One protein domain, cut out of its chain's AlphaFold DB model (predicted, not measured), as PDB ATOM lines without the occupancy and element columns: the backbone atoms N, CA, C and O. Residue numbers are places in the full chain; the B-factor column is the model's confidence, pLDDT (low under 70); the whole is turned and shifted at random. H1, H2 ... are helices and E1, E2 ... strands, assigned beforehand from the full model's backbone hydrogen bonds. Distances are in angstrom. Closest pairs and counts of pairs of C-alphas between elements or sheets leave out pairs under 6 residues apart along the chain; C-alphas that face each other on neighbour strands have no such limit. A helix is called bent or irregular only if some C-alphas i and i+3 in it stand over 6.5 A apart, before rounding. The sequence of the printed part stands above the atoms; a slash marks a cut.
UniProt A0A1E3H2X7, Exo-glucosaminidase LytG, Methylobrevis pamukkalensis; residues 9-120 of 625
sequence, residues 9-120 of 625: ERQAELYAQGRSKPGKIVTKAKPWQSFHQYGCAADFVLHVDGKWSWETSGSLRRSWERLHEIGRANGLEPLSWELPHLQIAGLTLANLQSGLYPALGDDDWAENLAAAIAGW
ATOM      1  N   GLU A   9     -49.742 -44.511  50.254       92.75
ATOM      2  CA  GLU A   9     -48.933 -44.506  51.481       92.75
ATOM      3  C   GLU A   9     -47.738 -43.565  51.328       92.75
ATOM      4  O   GLU A   9     -47.531 -42.686  52.165       92.75
ATOM      5  N   ARG A  10     -46.989 -43.671  50.222       92.12
ATOM      6  CA  ARG A  10     -45.858 -42.775  49.939       92.12
ATOM      7  C   ARG A  10     -46.317 -41.321  49.804       92.12
ATOM      8  O   ARG A  10     -45.646 -40.423  50.313       92.12
ATOM      9  N   GLN A  11     -47.483 -41.065  49.206       94.50
ATOM     10  CA  GLN A  11     -48.065 -39.720  49.179       94.50
ATOM     11  C   GLN A  11     -48.476 -39.231  50.585       94.50
ATOM     12  O   GLN A  11     -48.256 -38.060  50.901       94.50
ATOM     13  N   ALA A  12     -49.006 -40.098  51.457       93.00
ATOM     14  CA  ALA A  12     -49.267 -39.767  52.863       93.00
ATOM     15  C   ALA A  12     -47.976 -39.424  53.624       93.00
ATOM     16  O   ALA A  12     -47.947 -38.447  54.375       93.00
ATOM     17  N   GLU A  13     -46.893 -40.172  53.403       92.69
ATOM     18  CA  GLU A  13     -45.598 -39.902  54.028       92.69
ATOM     19  C   GLU A  13     -45.002 -38.560  53.587       92.69
ATOM     20  O   GLU A  13     -44.524 -37.800  54.432       92.69
ATOM     21  N   LEU A  14     -45.065 -38.241  52.290       91.69
ATOM     22  CA  LEU A  14     -44.633 -36.949  51.746       91.69
ATOM     23  C   LEU A  14     -45.511 -35.798  52.263       91.69
ATOM     24  O   LEU A  14     -44.998 -34.728  52.592       91.69
ATOM     25  N   TYR A  15     -46.823 -36.014  52.404       93.75
ATOM     26  CA  TYR A  15     -47.733 -35.037  53.006       93.75
ATOM     27  C   TYR A  15     -47.458 -34.819  54.505       93.75
ATOM     28  O   TYR A  15     -47.636 -33.708  55.006       93.75
ATOM     29  N   ALA A  16     -46.975 -35.828  55.229       93.31
ATOM     30  CA  ALA A  16     -46.603 -35.695  56.638       93.31
ATOM     31  C   ALA A  16     -45.343 -34.829  56.866       93.31
ATOM     32  O   ALA A  16     -45.193 -34.252  57.948       93.31
ATOM     33  N   GLN A  17     -44.446 -34.706  55.879       93.44
ATOM     34  CA  GLN A  17     -43.210 -33.921  56.012       93.44
ATOM     35  C   GLN A  17     -43.486 -32.419  56.174       93.44
ATOM     36  O   GLN A  17     -44.303 -31.829  55.464       93.44
ATOM     37  N   GLY A  18     -42.799 -31.801  57.138       88.94
ATOM     38  CA  GLY A  18     -43.012 -30.403  57.517       88.94
ATOM     39  C   GLY A  18     -44.366 -30.140  58.189       88.94
ATOM     40  O   GLY A  18     -44.782 -28.986  58.270       88.94
ATOM     41  N   ARG A  19     -45.069 -31.193  58.638       92.62
ATOM     42  CA  ARG A  19     -46.368 -31.110  59.334       92.62
ATOM     43  C   ARG A  19     -46.386 -31.950  60.611       92.62
ATOM     44  O   ARG A  19     -46.533 -31.402  61.695       92.62
ATOM     45  N   SER A  20     -46.204 -33.264  60.479       91.06
ATOM     46  CA  SER A  20     -46.135 -34.229  61.591       91.06
ATOM     47  C   SER A  20     -44.831 -35.036  61.613       91.06
ATOM     48  O   SER A  20     -44.447 -35.542  62.663       91.06
ATOM     49  N   LYS A  21     -44.108 -35.103  60.487       86.69
ATOM     50  CA  LYS A  21     -42.703 -35.532  60.409       86.69
ATOM     51  C   LYS A  21     -41.798 -34.302  60.196       86.69
ATOM     52  O   LYS A  21     -42.186 -33.406  59.438       86.69
ATOM     53  N   PRO A  22     -40.602 -34.232  60.811       83.88
ATOM     54  CA  PRO A  22     -39.666 -33.127  60.596       83.88
ATOM     55  C   PRO A  22     -39.163 -33.094  59.145       83.88
ATOM     56  O   PRO A  22     -39.002 -34.133  58.510       83.88
ATOM     57  N   GLY A  23     -38.913 -31.893  58.619       89.69
ATOM     58  CA  GLY A  23     -38.466 -31.673  57.240       89.69
ATOM     59  C   GLY A  23     -39.034 -30.384  56.644       89.69
ATOM     60  O   GLY A  23     -39.728 -29.628  57.323       89.69
ATOM     61  N   LYS A  24     -38.756 -30.136  55.359       86.62
ATOM     62  CA  LYS A  24     -39.486 -29.126  54.575       86.62
ATOM     63  C   LYS A  24     -40.815 -29.721  54.096       86.62
ATOM     64  O   LYS A  24     -40.913 -30.928  53.899       86.62
ATOM     65  N   ILE A  25     -41.820 -28.880  53.860       86.69
ATOM     66  CA  ILE A  25     -43.046 -29.310  53.177       86.69
ATOM     67  C   ILE A  25     -42.703 -29.577  51.706       86.69
ATOM     68  O   ILE A  25     -42.463 -28.634  50.955       86.69
ATOM     69  N   VAL A  26     -42.690 -30.851  51.310       83.62
ATOM     70  CA  VAL A  26     -42.402 -31.283  49.927       83.62
ATOM     71  C   VAL A  26     -43.649 -31.358  49.043       83.62
ATOM     72  O   VAL A  26     -43.539 -31.307  47.827       83.62
ATOM     73  N   THR A  27     -44.850 -31.447  49.623       87.31
ATOM     74  CA  THR A  27     -46.105 -31.475  48.854       87.31
ATOM     75  C   THR A  27     -47.288 -30.882  49.623       87.31
ATOM     76  O   THR A  27     -47.292 -30.801  50.859       87.31
ATOM     77  N   LYS A  28     -48.318 -30.455  48.884       89.50
ATOM     78  CA  LYS A  28     -49.628 -30.022  49.405       89.50
ATOM     79  C   LYS A  28     -50.754 -31.024  49.115       89.50
ATOM     80  O   LYS A  28     -51.807 -30.904  49.732       89.50
ATOM     81  N   ALA A  29     -50.531 -31.995  48.229       91.19
ATOM     82  CA  ALA A  29     -51.505 -33.028  47.894       91.19
ATOM     83  C   ALA A  29     -51.587 -34.086  49.005       91.19
ATOM     84  O   ALA A  29     -50.561 -34.620  49.433       91.19
ATOM     85  N   LYS A  30     -52.803 -34.399  49.460       94.44
ATOM     86  CA  LYS A  30     -53.082 -35.584  50.288       94.44
ATOM     87  C   LYS A  30     -53.022 -36.861  49.424       94.44
ATOM     88  O   LYS A  30     -52.940 -36.755  48.198       94.44
ATOM     89  N   PRO A  31     -53.107 -38.064  50.019       94.69
ATOM     90  CA  PRO A  31     -53.437 -39.270  49.267       94.69
ATOM     91  C   PRO A  31     -54.671 -39.073  48.381       94.69
ATOM     92  O   PRO A  31     -55.640 -38.420  48.767       94.69
ATOM     93  N   TRP A  32     -54.565 -39.620  47.176       94.69
ATOM     94  CA  TRP A  32     -55.494 -39.560  46.051       94.69
ATOM     95  C   TRP A  32     -55.678 -38.156  45.463       94.69
ATOM     96  O   TRP A  32     -56.625 -37.911  44.718       94.69
ATOM     97  N   GLN A  33     -54.734 -37.241  45.731       94.50
ATOM     98  CA  GLN A  33     -54.711 -35.872  45.199       94.50
ATOM     99  C   GLN A  33     -53.528 -35.572  44.254       94.50
ATOM    100  O   GLN A  33     -53.174 -34.411  44.062       94.50
ATOM    101  N   SER A  34     -52.898 -36.596  43.667       91.94
ATOM    102  CA  SER A  34     -51.795 -36.437  42.706       91.94
ATOM    103  C   SER A  34     -51.874 -37.467  41.574       91.94
ATOM    104  O   SER A  34     -52.151 -38.637  41.829       91.94
ATOM    105  N   PHE A  35     -51.604 -37.051  40.331       92.56
ATOM    106  CA  PHE A  35     -51.724 -37.898  39.131       92.56
ATOM    107  C   PHE A  35     -50.780 -39.117  39.144       92.56
ATOM    108  O   PHE A  35     -51.128 -40.157  38.588       92.56
ATOM    109  N   HIS A  36     -49.640 -39.043  39.842       93.06
ATOM    110  CA  HIS A  36     -48.732 -40.184  40.041       93.06
ATOM    111  C   HIS A  36     -49.412 -41.394  40.693       93.06
ATOM    112  O   HIS A  36     -49.032 -42.533  40.443       93.06
ATOM    113  N   GLN A  37     -50.436 -41.165  41.518       93.81
ATOM    114  CA  GLN A  37     -51.179 -42.238  42.182       93.81
ATOM    115  C   GLN A  37     -52.100 -43.016  41.239       93.81
ATOM    116  O   GLN A  37     -52.619 -44.060  41.609       93.81
ATOM    117  N   TYR A  38     -52.280 -42.505  40.024       92.25
ATOM    118  CA  TYR A  38     -53.073 -43.095  38.953       92.25
ATOM    119  C   TYR A  38     -52.179 -43.525  37.773       92.25
ATOM    120  O   TYR A  38     -52.674 -43.803  36.684       92.25
ATOM    121  N   GLY A  39     -50.847 -43.484  37.934       88.81
ATOM    122  CA  GLY A  39     -49.878 -43.677  36.844       88.81
ATOM    123  C   GLY A  39     -49.891 -42.574  35.771       88.81
ATOM    124  O   GLY A  39     -49.162 -42.662  34.790       88.81
ATOM    125  N   CYS A  40     -50.687 -41.516  35.954       90.69
ATOM    126  CA  CYS A  40     -50.976 -40.492  34.944       90.69
ATOM    127  C   CYS A  40     -49.958 -39.334  34.911       90.69
ATOM    128  O   CYS A  40     -50.234 -38.299  34.303       90.69
ATOM    129  N   ALA A  41     -48.812 -39.467  35.588       92.69
ATOM    130  CA  ALA A  41     -47.752 -38.461  35.619       92.69
ATOM    131  C   ALA A  41     -46.360 -39.065  35.842       92.69
ATOM    132  O   ALA A  41     -46.226 -40.180  36.345       92.69
ATOM    133  N   ALA A  42     -45.323 -38.304  35.490       93.00
ATOM    134  CA  ALA A  42     -43.930 -38.665  35.685       93.00
ATOM    135  C   ALA A  42     -43.043 -37.446  35.985       93.00
ATOM    136  O   ALA A  42     -43.045 -36.450  35.260       93.00
ATOM    137  N   ASP A  43     -42.227 -37.589  37.028       91.56
ATOM    138  CA  ASP A  43     -41.145 -36.682  37.391       91.56
ATOM    139  C   ASP A  43     -39.860 -37.130  36.683       91.56
ATOM    140  O   ASP A  43     -39.508 -38.318  36.641       91.56
ATOM    141  N   PHE A  44     -39.122 -36.177  36.125       93.00
ATOM    142  CA  PHE A  44     -37.872 -36.405  35.411       93.00
ATOM    143  C   PHE A  44     -36.692 -35.790  36.168       93.00
ATOM    144  O   PHE A  44     -36.838 -34.864  36.951       93.00
ATOM    145  N   VAL A  45     -35.494 -36.311  35.921       91.75
ATOM    146  CA  VAL A  45     -34.233 -35.788  36.457       91.75
ATOM    147  C   VAL A  45     -33.226 -35.795  35.313       91.75
ATOM    148  O   VAL A  45     -33.170 -36.768  34.553       91.75
ATOM    149  N   LEU A  46     -32.481 -34.703  35.136       89.69
ATOM    150  CA  LEU A  46     -31.484 -34.609  34.071       89.69
ATOM    151  C   LEU A  46     -30.218 -35.361  34.489       89.69
ATOM    152  O   LEU A  46     -29.812 -35.295  35.647       89.69
ATOM    153  N   HIS A  47     -29.577 -36.044  33.544       89.31
ATOM    154  CA  HIS A  47     -28.255 -36.636  33.736       89.31
ATOM    155  C   HIS A  47     -27.256 -35.895  32.847       89.31
ATOM    156  O   HIS A  47     -27.338 -35.977  31.623       89.31
ATOM    157  N   VAL A  48     -26.357 -35.132  33.464       85.06
ATOM    158  CA  VAL A  48     -25.430 -34.206  32.799       85.06
ATOM    159  C   VAL A  48     -24.039 -34.438  33.379       85.06
ATOM    160  O   VAL A  48     -23.889 -34.504  34.596       85.06
ATOM    161  N   ASP A  49     -23.034 -34.619  32.523       86.44
ATOM    162  CA  ASP A  49     -21.624 -34.813  32.904       86.44
ATOM    163  C   ASP A  49     -21.401 -35.884  33.998       86.44
ATOM    164  O   ASP A  49     -20.596 -35.725  34.918       86.44
ATOM    165  N   GLY A  50     -22.160 -36.985  33.914       88.88
ATOM    166  CA  GLY A  50     -22.110 -38.100  34.869       88.88
ATOM    167  C   GLY A  50     -22.800 -37.836  36.214       88.88
ATOM    168  O   GLY A  50     -22.539 -38.555  37.179       88.88
ATOM    169  N   LYS A  51     -23.634 -36.793  36.315       85.75
ATOM    170  CA  LYS A  51     -24.314 -36.378  37.550       85.75
ATOM    171  C   LYS A  51     -25.806 -36.158  37.323       85.75
ATOM    172  O   LYS A  51     -26.232 -35.633  36.297       85.75
ATOM    173  N   TRP A  52     -26.606 -36.517  38.323       89.62
ATOM    174  CA  TRP A  52     -28.037 -36.222  38.355       89.62
ATOM    175  C   TRP A  52     -28.274 -34.772  38.793       89.62
ATOM    176  O   TRP A  52     -27.701 -34.328  39.788       89.62
ATOM    177  N   SER A  53     -29.117 -34.043  38.061       86.81
ATOM    178  CA  SER A  53     -29.401 -32.626  38.288       86.81
ATOM    179  C   SER A  53     -30.900 -32.330  38.301       86.81
ATOM    180  O   SER A  53     -31.648 -32.735  37.409       86.81
ATOM    181  N   TRP A  54     -31.299 -31.559  39.314       85.81
ATOM    182  CA  TRP A  54     -32.630 -30.971  39.491       85.81
ATOM    183  C   TRP A  54     -32.639 -29.460  39.192       85.81
ATOM    184  O   TRP A  54     -33.602 -28.771  39.516       85.81
ATOM    185  N   GLU A  55     -31.557 -28.921  38.620       84.88
ATOM    186  CA  GLU A  55     -31.426 -27.488  38.353       84.88
ATOM    187  C   GLU A  55     -32.411 -27.041  37.262       84.88
ATOM    188  O   GLU A  55     -32.362 -27.520  36.128       84.88
ATOM    189  N   THR A  56     -33.313 -26.126  37.615       83.00
ATOM    190  CA  THR A  56     -34.422 -25.633  36.777       83.00
ATOM    191  C   THR A  56     -34.143 -24.263  36.144       83.00
ATOM    192  O   THR A  56     -34.966 -23.737  35.387       83.00
ATOM    193  N   SER A  57     -32.977 -23.681  36.426       79.44
ATOM    194  CA  SER A  57     -32.515 -22.385  35.929       79.44
ATOM    195  C   SER A  57     -31.267 -22.507  35.036       79.44
ATOM    196  O   SER A  57     -30.836 -23.602  34.660       79.44
ATOM    197  N   GLY A  58     -30.707 -21.363  34.629       77.75
ATOM    198  CA  GLY A  58     -29.476 -21.302  33.841       77.75
ATOM    199  C   GLY A  58     -29.550 -22.047  32.501       77.75
ATOM    200  O   GLY A  58     -30.579 -22.068  31.826       77.75
ATOM    201  N   SER A  59     -28.431 -22.658  32.106       75.56
ATOM    202  CA  SER A  59     -28.279 -23.364  30.826       75.56
ATOM    203  C   SER A  59     -29.162 -24.610  30.690       75.56
ATOM    204  O   SER A  59     -29.590 -24.922  29.577       75.56
ATOM    205  N   LEU A  60     -29.462 -25.293  31.803       80.75
ATOM    206  CA  LEU A  60     -30.253 -26.529  31.834       80.75
ATOM    207  C   LEU A  60     -31.761 -26.290  31.707       80.75
ATOM    208  O   LEU A  60     -32.497 -27.213  31.358       80.75
ATOM    209  N   ARG A  61     -32.231 -25.048  31.888       84.31
ATOM    210  CA  ARG A  61     -33.641 -24.683  31.695       84.31
ATOM    211  C   ARG A  61     -34.193 -25.133  30.334       84.31
ATOM    212  O   ARG A  61     -35.279 -25.708  30.276       84.31
ATOM    213  N   ARG A  62     -33.405 -24.976  29.264       84.62
ATOM    214  CA  ARG A  62     -33.793 -25.378  27.899       84.62
ATOM    215  C   ARG A  62     -33.996 -26.887  27.735       84.62
ATOM    216  O   ARG A  62     -34.773 -27.302  26.881       84.62
ATOM    217  N   SER A  63     -33.348 -27.717  28.555       88.31
ATOM    218  CA  SER A  63     -33.572 -29.167  28.559       88.31
ATOM    219  C   SER A  63     -34.957 -29.521  29.112       88.31
ATOM    220  O   SER A  63     -35.616 -30.407  28.571       88.31
ATOM    221  N   TRP A  64     -35.436 -28.790  30.125       89.56
ATOM    222  CA  TRP A  64     -36.806 -28.916  30.627       89.56
ATOM    223  C   TRP A  64     -37.834 -28.352  29.640       89.56
ATOM    224  O   TRP A  64     -38.847 -28.988  29.374       89.56
ATOM    225  N   GLU A  65     -37.551 -27.205  29.020       87.12
ATOM    226  CA  GLU A  65     -38.431 -26.613  28.000       87.12
ATOM    227  C   GLU A  65     -38.577 -27.538  26.773       87.12
ATOM    228  O   GLU A  65     -39.683 -27.703  26.255       87.12
ATOM    229  N   ARG A  66     -37.502 -28.240  26.377       89.19
ATOM    230  CA  ARG A  66     -37.544 -29.289  25.344       89.19
ATOM    231  C   ARG A  66     -38.277 -30.553  25.803       89.19
ATOM    232  O   ARG A  66     -39.016 -31.131  25.009       89.19
ATOM    233  N   LEU A  67     -38.127 -30.979  27.062       88.06
ATOM    234  CA  LEU A  67     -38.932 -32.065  27.640       88.06
ATOM    235  C   LEU A  67     -40.431 -31.723  27.590       88.06
ATOM    236  O   LEU A  67     -41.245 -32.571  27.239       88.06
ATOM    237  N   HIS A  68     -40.794 -30.472  27.877       91.12
ATOM    238  CA  HIS A  68     -42.173 -29.972  27.832       91.12
ATOM    239  C   HIS A  68     -42.734 -29.884  26.412       91.12
ATOM    240  O   HIS A  68     -43.916 -30.143  26.197       91.12
ATOM    241  N   GLU A  69     -41.908 -29.514  25.435       86.50
ATOM    242  CA  GLU A  69     -42.260 -29.553  24.013       86.50
ATOM    243  C   GLU A  69     -42.542 -30.991  23.546       86.50
ATOM    244  O   GLU A  69     -43.596 -31.252  22.967       86.50
ATOM    245  N   ILE A  70     -41.649 -31.934  23.875       84.88
ATOM    246  CA  ILE A  70     -41.817 -33.363  23.576       84.88
ATOM    247  C   ILE A  70     -43.059 -33.922  24.283       84.88
ATOM    248  O   ILE A  70     -43.829 -34.646  23.658       84.88
ATOM    249  N   GLY A  71     -43.289 -33.555  25.548       81.62
ATOM    250  CA  GLY A  71     -44.490 -33.926  26.295       81.62
ATOM    251  C   GLY A  71     -45.764 -33.503  25.566       81.62
ATOM    252  O   GLY A  71     -46.585 -34.353  25.227       81.62
ATOM    253  N   ARG A  72     -45.881 -32.214  25.214       83.62
ATOM    254  CA  ARG A  72     -47.057 -31.677  24.502       83.62
ATOM    255  C   ARG A  72     -47.279 -32.326  23.138       83.62
ATOM    256  O   ARG A  72     -48.421 -32.596  22.781       83.62
ATOM    257  N   ALA A  73     -46.209 -32.645  22.408       73.38
ATOM    258  CA  ALA A  73     -46.292 -33.381  21.144       73.38
ATOM    259  C   ALA A  73     -46.788 -34.838  21.296       73.38
ATOM    260  O   ALA A  73     -47.190 -35.445  20.307       73.38
ATOM    261  N   ASN A  74     -46.780 -35.391  22.515       78.25
ATOM    262  CA  ASN A  74     -47.211 -36.754  22.842       78.25
ATOM    263  C   ASN A  74     -48.417 -36.787  23.808       78.25
ATOM    264  O   ASN A  74     -48.640 -37.791  24.478       78.25
ATOM    265  N   GLY A  75     -49.201 -35.704  23.897       78.25
ATOM    266  CA  GLY A  75     -50.415 -35.661  24.727       78.25
ATOM    267  C   GLY A  75     -50.170 -35.512  26.234       78.25
ATOM    268  O   GLY A  75     -51.066 -35.796  27.026       78.25
ATOM    269  N   LEU A  76     -48.981 -35.062  26.643       88.25
ATOM    270  CA  LEU A  76     -48.651 -34.738  28.033       88.25
ATOM    271  C   LEU A  76     -48.580 -33.218  28.243       88.25
ATOM    272  O   LEU A  76     -48.016 -32.489  27.429       88.25
ATOM    273  N   GLU A  77     -49.088 -32.734  29.368       89.44
ATOM    274  CA  GLU A  77     -48.976 -31.342  29.799       89.44
ATOM    275  C   GLU A  77     -47.983 -31.197  30.969       89.44
ATOM    276  O   GLU A  77     -47.938 -32.042  31.864       89.44
ATOM    277  N   PRO A  78     -47.159 -30.137  30.988       89.56
ATOM    278  CA  PRO A  78     -46.334 -29.801  32.139       89.56
ATOM    279  C   PRO A  78     -47.054 -28.878  33.125       89.56
ATOM    280  O   PRO A  78     -47.870 -28.039  32.737       89.56
ATOM    281  N   LEU A  79     -46.634 -28.920  34.389       81.62
ATOM    282  CA  LEU A  79     -47.013 -27.910  35.376       81.62
ATOM    283  C   LEU A  79     -46.107 -26.675  35.248       81.62
ATOM    284  O   LEU A  79     -44.880 -26.771  35.259       81.62
ATOM    285  N   SER A  80     -46.706 -25.485  35.169       73.56
ATOM    286  CA  SER A  80     -45.980 -24.221  34.937       73.56
ATOM    287  C   SER A  80     -45.053 -23.800  36.088       73.56
ATOM    288  O   SER A  80     -44.162 -22.974  35.890       73.56
ATOM    289  N   TRP A  81     -45.239 -24.383  37.274       75.25
ATOM    290  CA  TRP A  81     -44.418 -24.182  38.473       75.25
ATOM    291  C   TRP A  81     -43.450 -25.343  38.768       75.25
ATOM    292  O   TRP A  81     -42.650 -25.229  39.694       75.25
ATOM    293  N   GLU A  82     -43.494 -26.442  38.008       82.81
ATOM    294  CA  GLU A  82     -42.739 -27.670  38.298       82.81
ATOM    295  C   GLU A  82     -42.120 -28.234  37.011       82.81
ATOM    296  O   GLU A  82     -42.590 -29.204  36.422       82.81
ATOM    297  N   LEU A  83     -41.042 -27.587  36.554       85.94
ATOM    298  CA  LEU A  83     -40.337 -27.948  35.316       85.94
ATOM    299  C   LEU A  83     -39.938 -29.438  35.181       85.94
ATOM    300  O   LEU A  83     -39.945 -29.920  34.048       85.94
ATOM    301  N   PRO A  84     -39.629 -30.193  36.253       91.75
ATOM    302  CA  PRO A  84     -39.345 -31.624  36.134       91.75
ATOM    303  C   PRO A  84     -40.545 -32.525  35.808       91.75
ATOM    304  O   PRO A  84     -40.334 -33.698  35.502       91.75
ATOM    305  N   HIS A  85     -41.777 -32.016  35.884       92.69
ATOM    306  CA  HIS A  85     -43.001 -32.816  35.872       92.69
ATOM    307  C   HIS A  85     -43.732 -32.797  34.519       92.69
ATOM    308  O   HIS A  85     -43.859 -31.750  33.877       92.69
ATOM    309  N   LEU A  86     -44.280 -33.950  34.127       93.69
ATOM    310  CA  LEU A  86     -45.258 -34.106  33.046       93.69
ATOM    311  C   LEU A  86     -46.432 -34.974  33.515       93.69
ATOM    312  O   LEU A  86     -46.214 -36.004  34.148       93.69
ATOM    313  N   GLN A  87     -47.653 -34.609  33.132       92.50
ATOM    314  CA  GLN A  87     -48.874 -35.383  33.368       92.50
ATOM    315  C   GLN A  87     -49.674 -35.572  32.071       92.50
ATOM    316  O   GLN A  87     -49.447 -34.849  31.106       92.50
ATOM    317  N   ILE A  88     -50.589 -36.542  32.001       85.12
ATOM    318  CA  ILE A  88     -51.439 -36.734  30.809       85.12
ATOM    319  C   ILE A  88     -52.386 -35.534  30.654       85.12
ATOM    320  O   ILE A  88     -53.088 -35.166  31.597       85.12
ATOM    321  N   ALA A  89     -52.397 -34.929  29.464       79.12
ATOM    322  CA  ALA A  89     -53.141 -33.705  29.192       79.12
ATOM    323  C   ALA A  89     -54.660 -33.926  29.162       79.12
ATOM    324  O   ALA A  89     -55.147 -34.961  28.708       79.12
ATOM    325  N   GLY A  90     -55.420 -32.929  29.621       77.31
ATOM    326  CA  GLY A  90     -56.889 -32.940  29.569       77.31
ATOM    327  C   GLY A  90     -57.593 -33.863  30.577       77.31
ATOM    328  O   GLY A  90     -58.820 -33.823  30.676       77.31
ATOM    329  N   LEU A  91     -56.855 -34.652  31.365       78.00
ATOM    330  CA  LEU A  91     -57.413 -35.305  32.551       78.00
ATOM    331  C   LEU A  91     -57.674 -34.274  33.655       78.00
ATOM    332  O   LEU A  91     -57.038 -33.224  33.725       78.00
ATOM    333  N   THR A  92     -58.568 -34.603  34.586       85.12
ATOM    334  CA  THR A  92     -58.725 -33.834  35.826       85.12
ATOM    335  C   THR A  92     -58.590 -34.749  37.031       85.12
ATOM    336  O   THR A  92     -58.950 -35.927  36.981       85.12
ATOM    337  N   LEU A  93     -58.120 -34.194  38.150       85.31
ATOM    338  CA  LEU A  93     -58.062 -34.935  39.407       85.31
ATOM    339  C   LEU A  93     -59.460 -35.390  39.866       85.31
ATOM    340  O   LEU A  93     -59.574 -36.452  40.462       85.31
ATOM    341  N   ALA A  94     -60.509 -34.621  39.554       84.25
ATOM    342  CA  ALA A  94     -61.889 -34.975  39.877       84.25
ATOM    343  C   ALA A  94     -62.361 -36.213  39.096       84.25
ATOM    344  O   ALA A  94     -62.957 -37.101  39.695       84.25
ATOM    345  N   ASN A  95     -62.024 -36.314  37.803       80.56
ATOM    346  CA  ASN A  95     -62.310 -37.497  36.984       80.56
ATOM    347  C   ASN A  95     -61.618 -38.739  37.577       80.56
ATOM    348  O   ASN A  95     -62.261 -39.751  37.835       80.56
ATOM    349  N   LEU A  96     -60.317 -38.633  37.866       87.00
ATOM    350  CA  LEU A  96     -59.527 -39.729  38.440       87.00
ATOM    351  C   LEU A  96     -60.032 -40.147  39.836       87.00
ATOM    352  O   LEU A  96     -60.020 -41.330  40.172       87.00
ATOM    353  N   GLN A  97     -60.526 -39.193  40.632       91.31
ATOM    354  CA  GLN A  97     -61.164 -39.451  41.928       91.31
ATOM    355  C   GLN A  97     -62.551 -40.101  41.805       91.31
ATOM    356  O   GLN A  97     -62.963 -40.806  42.722       91.31
ATOM    357  N   SER A  98     -63.265 -39.893  40.693       82.25
ATOM    358  CA  SER A  98     -64.582 -40.484  40.430       82.25
ATOM    359  C   SER A  98     -64.530 -41.785  39.618       82.25
ATOM    360  O   SER A  98     -65.566 -42.213  39.116       82.25
ATOM    361  N   GLY A  99     -63.350 -42.390  39.437       79.12
ATOM    362  CA  GLY A  99     -63.167 -43.618  38.648       79.12
ATOM    363  C   GLY A  99     -63.164 -43.414  37.125       79.12
ATOM    364  O   GLY A  99     -63.121 -44.381  36.371       79.12
ATOM    365  N   LEU A 100     -63.199 -42.166  36.641       75.19
ATOM    366  CA  LEU A 100     -63.141 -41.844  35.213       75.19
ATOM    367  C   LEU A 100     -61.681 -41.793  34.746       75.19
ATOM    368  O   LEU A 100     -61.034 -40.741  34.737       75.19
ATOM    369  N   TYR A 101     -61.174 -42.968  34.382       79.25
ATOM    370  CA  TYR A 101     -59.785 -43.212  34.004       79.25
ATOM    371  C   TYR A 101     -59.493 -43.055  32.499       79.25
ATOM    372  O   TYR A 101     -60.421 -42.995  31.689       79.25
ATOM    373  N   PRO A 102     -58.210 -42.966  32.089       68.69
ATOM    374  CA  PRO A 102     -57.841 -42.870  30.679       68.69
ATOM    375  C   PRO A 102     -58.081 -44.196  29.947       68.69
ATOM    376  O   PRO A 102     -57.546 -45.227  30.342       68.69
ATOM    377  N   ALA A 103     -58.783 -44.158  28.813       56.16
ATOM    378  CA  ALA A 103     -59.085 -45.328  27.973       56.16
ATOM    379  C   ALA A 103     -57.871 -45.917  27.204       56.16
ATOM    380  O   ALA A 103     -58.042 -46.586  26.189       56.16
ATOM    381  N   LEU A 104     -56.645 -45.622  27.649       49.53
ATOM    382  CA  LEU A 104     -55.375 -46.094  27.079       49.53
ATOM    383  C   LEU A 104     -54.506 -46.833  28.116       49.53
ATOM    384  O   LEU A 104     -53.329 -47.076  27.855       49.53
ATOM    385  N   GLY A 105     -55.054 -47.149  29.295       58.47
ATOM    386  CA  GLY A 105     -54.428 -48.080  30.235       58.47
ATOM    387  C   GLY A 105     -54.524 -49.522  29.731       58.47
ATOM    388  O   GLY A 105     -55.502 -49.887  29.080       58.47
ATOM    389  N   ASP A 106     -53.510 -50.329  30.029       63.88
ATOM    390  CA  ASP A 106     -53.528 -51.780  29.821       63.88
ATOM    391  C   ASP A 106     -54.087 -52.518  31.055       63.88
ATOM    392  O   ASP A 106     -54.290 -51.925  32.121       63.88
ATOM    393  N   ASP A 107     -54.363 -53.819  30.908       71.00
ATOM    394  CA  ASP A 107     -54.883 -54.645  32.007       71.00
ATOM    395  C   ASP A 107     -53.910 -54.675  33.201       71.00
ATOM    396  O   ASP A 107     -54.351 -54.644  34.346       71.00
ATOM    397  N   ASP A 108     -52.593 -54.660  32.958       68.56
ATOM    398  CA  ASP A 108     -51.581 -54.641  34.020       68.56
ATOM    399  C   ASP A 108     -51.637 -53.317  34.821       68.56
ATOM    400  O   ASP A 108     -51.572 -53.338  36.054       68.56
ATOM    401  N   TRP A 109     -51.811 -52.158  34.171       80.19
ATOM    402  CA  TRP A 109     -52.069 -50.874  34.842       80.19
ATOM    403  C   TRP A 109     -53.380 -50.909  35.644       80.19
ATOM    404  O   TRP A 109     -53.407 -50.429  36.783       80.19
ATOM    405  N   ALA A 110     -54.443 -51.506  35.094       78.25
ATOM    406  CA  ALA A 110     -55.742 -51.597  35.757       78.25
ATOM    407  C   ALA A 110     -55.690 -52.505  37.001       78.25
ATOM    408  O   ALA A 110     -56.135 -52.092  38.074       78.25
ATOM    409  N   GLU A 111     -55.072 -53.688  36.893       78.50
ATOM    410  CA  GLU A 111     -54.819 -54.615  38.004       78.50
ATOM    411  C   GLU A 111     -53.997 -53.939  39.116       78.50
ATOM    412  O   GLU A 111     -54.368 -53.998  40.292       78.50
ATOM    413  N   ASN A 112     -52.915 -53.231  38.766       81.06
ATOM    414  CA  ASN A 112     -52.065 -52.545  39.747       81.06
ATOM    415  C   ASN A 112     -52.769 -51.356  40.425       81.06
ATOM    416  O   ASN A 112     -52.599 -51.155  41.631       81.06
ATOM    417  N   LEU A 113     -53.575 -50.575  39.694       86.88
ATOM    418  CA  LEU A 113     -54.351 -49.481  40.285       86.88
ATOM    419  C   LEU A 113     -55.468 -50.017  41.192       86.88
ATOM    420  O   LEU A 113     -55.621 -49.529  42.311       86.88
ATOM    421  N   ALA A 114     -56.196 -51.055  40.767       85.75
ATOM    422  CA  ALA A 114     -57.201 -51.720  41.594       85.75
ATOM    423  C   ALA A 114     -56.589 -52.293  42.886       85.75
ATOM    424  O   ALA A 114     -57.145 -52.098  43.969       85.75
ATOM    425  N   ALA A 115     -55.406 -52.913  42.808       83.06
ATOM    426  CA  ALA A 115     -54.671 -53.398  43.977       83.06
ATOM    427  C   ALA A 115     -54.232 -52.260  44.922       83.06
ATOM    428  O   ALA A 115     -54.376 -52.382  46.140       83.06
ATOM    429  N   ALA A 116     -53.752 -51.132  44.386       86.38
ATOM    430  CA  ALA A 116     -53.381 -49.957  45.184       86.38
ATOM    431  C   ALA A 116     -54.591 -49.274  45.854       86.38
ATOM    432  O   ALA A 116     -54.462 -48.714  46.942       86.38
ATOM    433  N   ILE A 117     -55.767 -49.337  45.226       90.44
ATOM    434  CA  ILE A 117     -57.039 -48.868  45.789       90.44
ATOM    435  C   ILE A 117     -57.507 -49.808  46.909       90.44
ATOM    436  O   ILE A 117     -57.804 -49.342  48.007       90.44
ATOM    437  N   ALA A 118     -57.505 -51.122  46.672       87.62
ATOM    438  CA  ALA A 118     -57.926 -52.128  47.649       87.62
ATOM    439  C   ALA A 118     -56.990 -52.232  48.871       87.62
ATOM    440  O   ALA A 118     -57.442 -52.557  49.967       87.62
ATOM    441  N   GLY A 119     -55.694 -51.942  48.701       85.88
ATOM    442  CA  GLY A 119     -54.714 -51.908  49.792       85.88
ATOM    443  C   GLY A 119     -54.761 -50.645  50.663       85.88
ATOM    444  O   GLY A 119     -54.201 -50.644  51.763       85.88
ATOM    445  N   TRP A 120     -55.419 -49.570  50.213       92.44
ATOM    446  CA  TRP A 120     -55.413 -48.287  50.916       92.44
ATOM    447  C   TRP A 120     -56.335 -48.296  52.143       92.44
ATOM    448  O   TRP A 120     -57.558 -48.331  52.040       92.44
TER     449      TRP A 120
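This is residues 9 to 120 of the 625 residues of the protein "Exo-glucosaminidase LytG" of Methylobrevis pamukkalensis (UniProt A0A1E3H2X7). A small three-stranded sheet, E1, E5 and E4, has one long helix, H3, running over one face, and the hairpin of E2 and E3 lies beyond one end of it, where E1 runs on into E2. Toward the other end lie the short helices H2 and H4 and the helix H5, loosely gathered with few contacts, while H1 and the long stretch of residues 17 to 34 make a loop on a third side. The printed part has 112 residues with five named helices and five named strands, in the order H1, H2, E1, E2, E3, H3, E4, E5, H4, H5, and its class is mixed, helices and strands. The three-stranded sheet has the order E1, E5, E4 and is antiparallel, as is the separate pair E2 and E3. The whole is only just compact, close to loose, with a radius of gyration of the C-alphas of 15.8 A and spans of 44 by 39 by 25 A.

The printed part begins with H1, residues 9 to 16, 10.5 A long, whose C-alpha 9 is at (-48.933, -44.506, 51.481). Residues 17 to 34 hold no named element, and H2 follows as residues 35 to 38. E1 is residues 41 to 43, E2 residues 46 to 48 and E3 residues 51 to 53. H3, residues 58 to 73, is the longest helix at 24.3 A and starts with C-alpha 58 at (-29.476, -21.302, 33.841). It is only just irregular: C-alphas 59 and 62 are 6.6 A apart. E4, residues 76 to 79, measures 10.2 A, and E5, residues 82 to 88, is the longest strand at 14.6 A. H4 is residues 93 to 97. H5, residues 107 to 118, spans 16.1 A and ends with C-alpha 118 at (-57.926, -52.128, 47.649).

In the sheet, E5 is the inner strand, and E1 and E4 are edge strands. E1 and E5 are antiparallel at 157 degrees, with N 42 and O 86 within hydrogen-bond range at 2.8 A. E4 and E5 form a hairpin, antiparallel at 144 degrees, with N 77 and O 87 at 2.8 A. H3 is on one face of this sheet, at a height over the sheet of 9.4 A, and the two form two layers, a helix on one face of a sheet. It lies over E5 and E4 and runs along the strands, at 6 degrees to E5 on the local plane. Its closest C-alphas to E5 are those of Trp 64 and Leu 83, 5.9 A apart. E1 runs on into E2 across a break of 2 residues, at 29 degrees. E2 and E3 form a hairpin, antiparallel at 140 degrees, with N 53 and O 46 at 2.8 A. E2 and H3 are only just apart, with a closest distance of 8.0 A. H2 only grazes the sheet, with its residues 35 to 36. H2 and H4 are close but not clearly touching; their closest C-alphas, those of Phe 35 and Leu 93, are 7.0 A apart. H2 and H5 are also close but not clearly touching, with the C-alphas of Tyr 38 and Leu 113 closest at 6.6 A. H4 and H5 are apart. H1 and H2 are only just apart, at 8.1 A. In H1, H4 and H5 every O i to N i+4 pair is within hydrogen-bond range; in H3 9 of 12 are, and H2 is too short for such a pair.

The C-alphas of Ser 59 and Ala 118 are the two farthest apart, at 44.6 A, while those of Glu 9 and Trp 120, the first and last printed, are 7.5 A apart. The printed part has no cut. The link from H1 to H2 is long, with 18 residues, and the link from H4 to H5 is short, with 9. The mean pLDDT of the printed part is 85.3, and residues 102 to 106 and residue 108 are under 70.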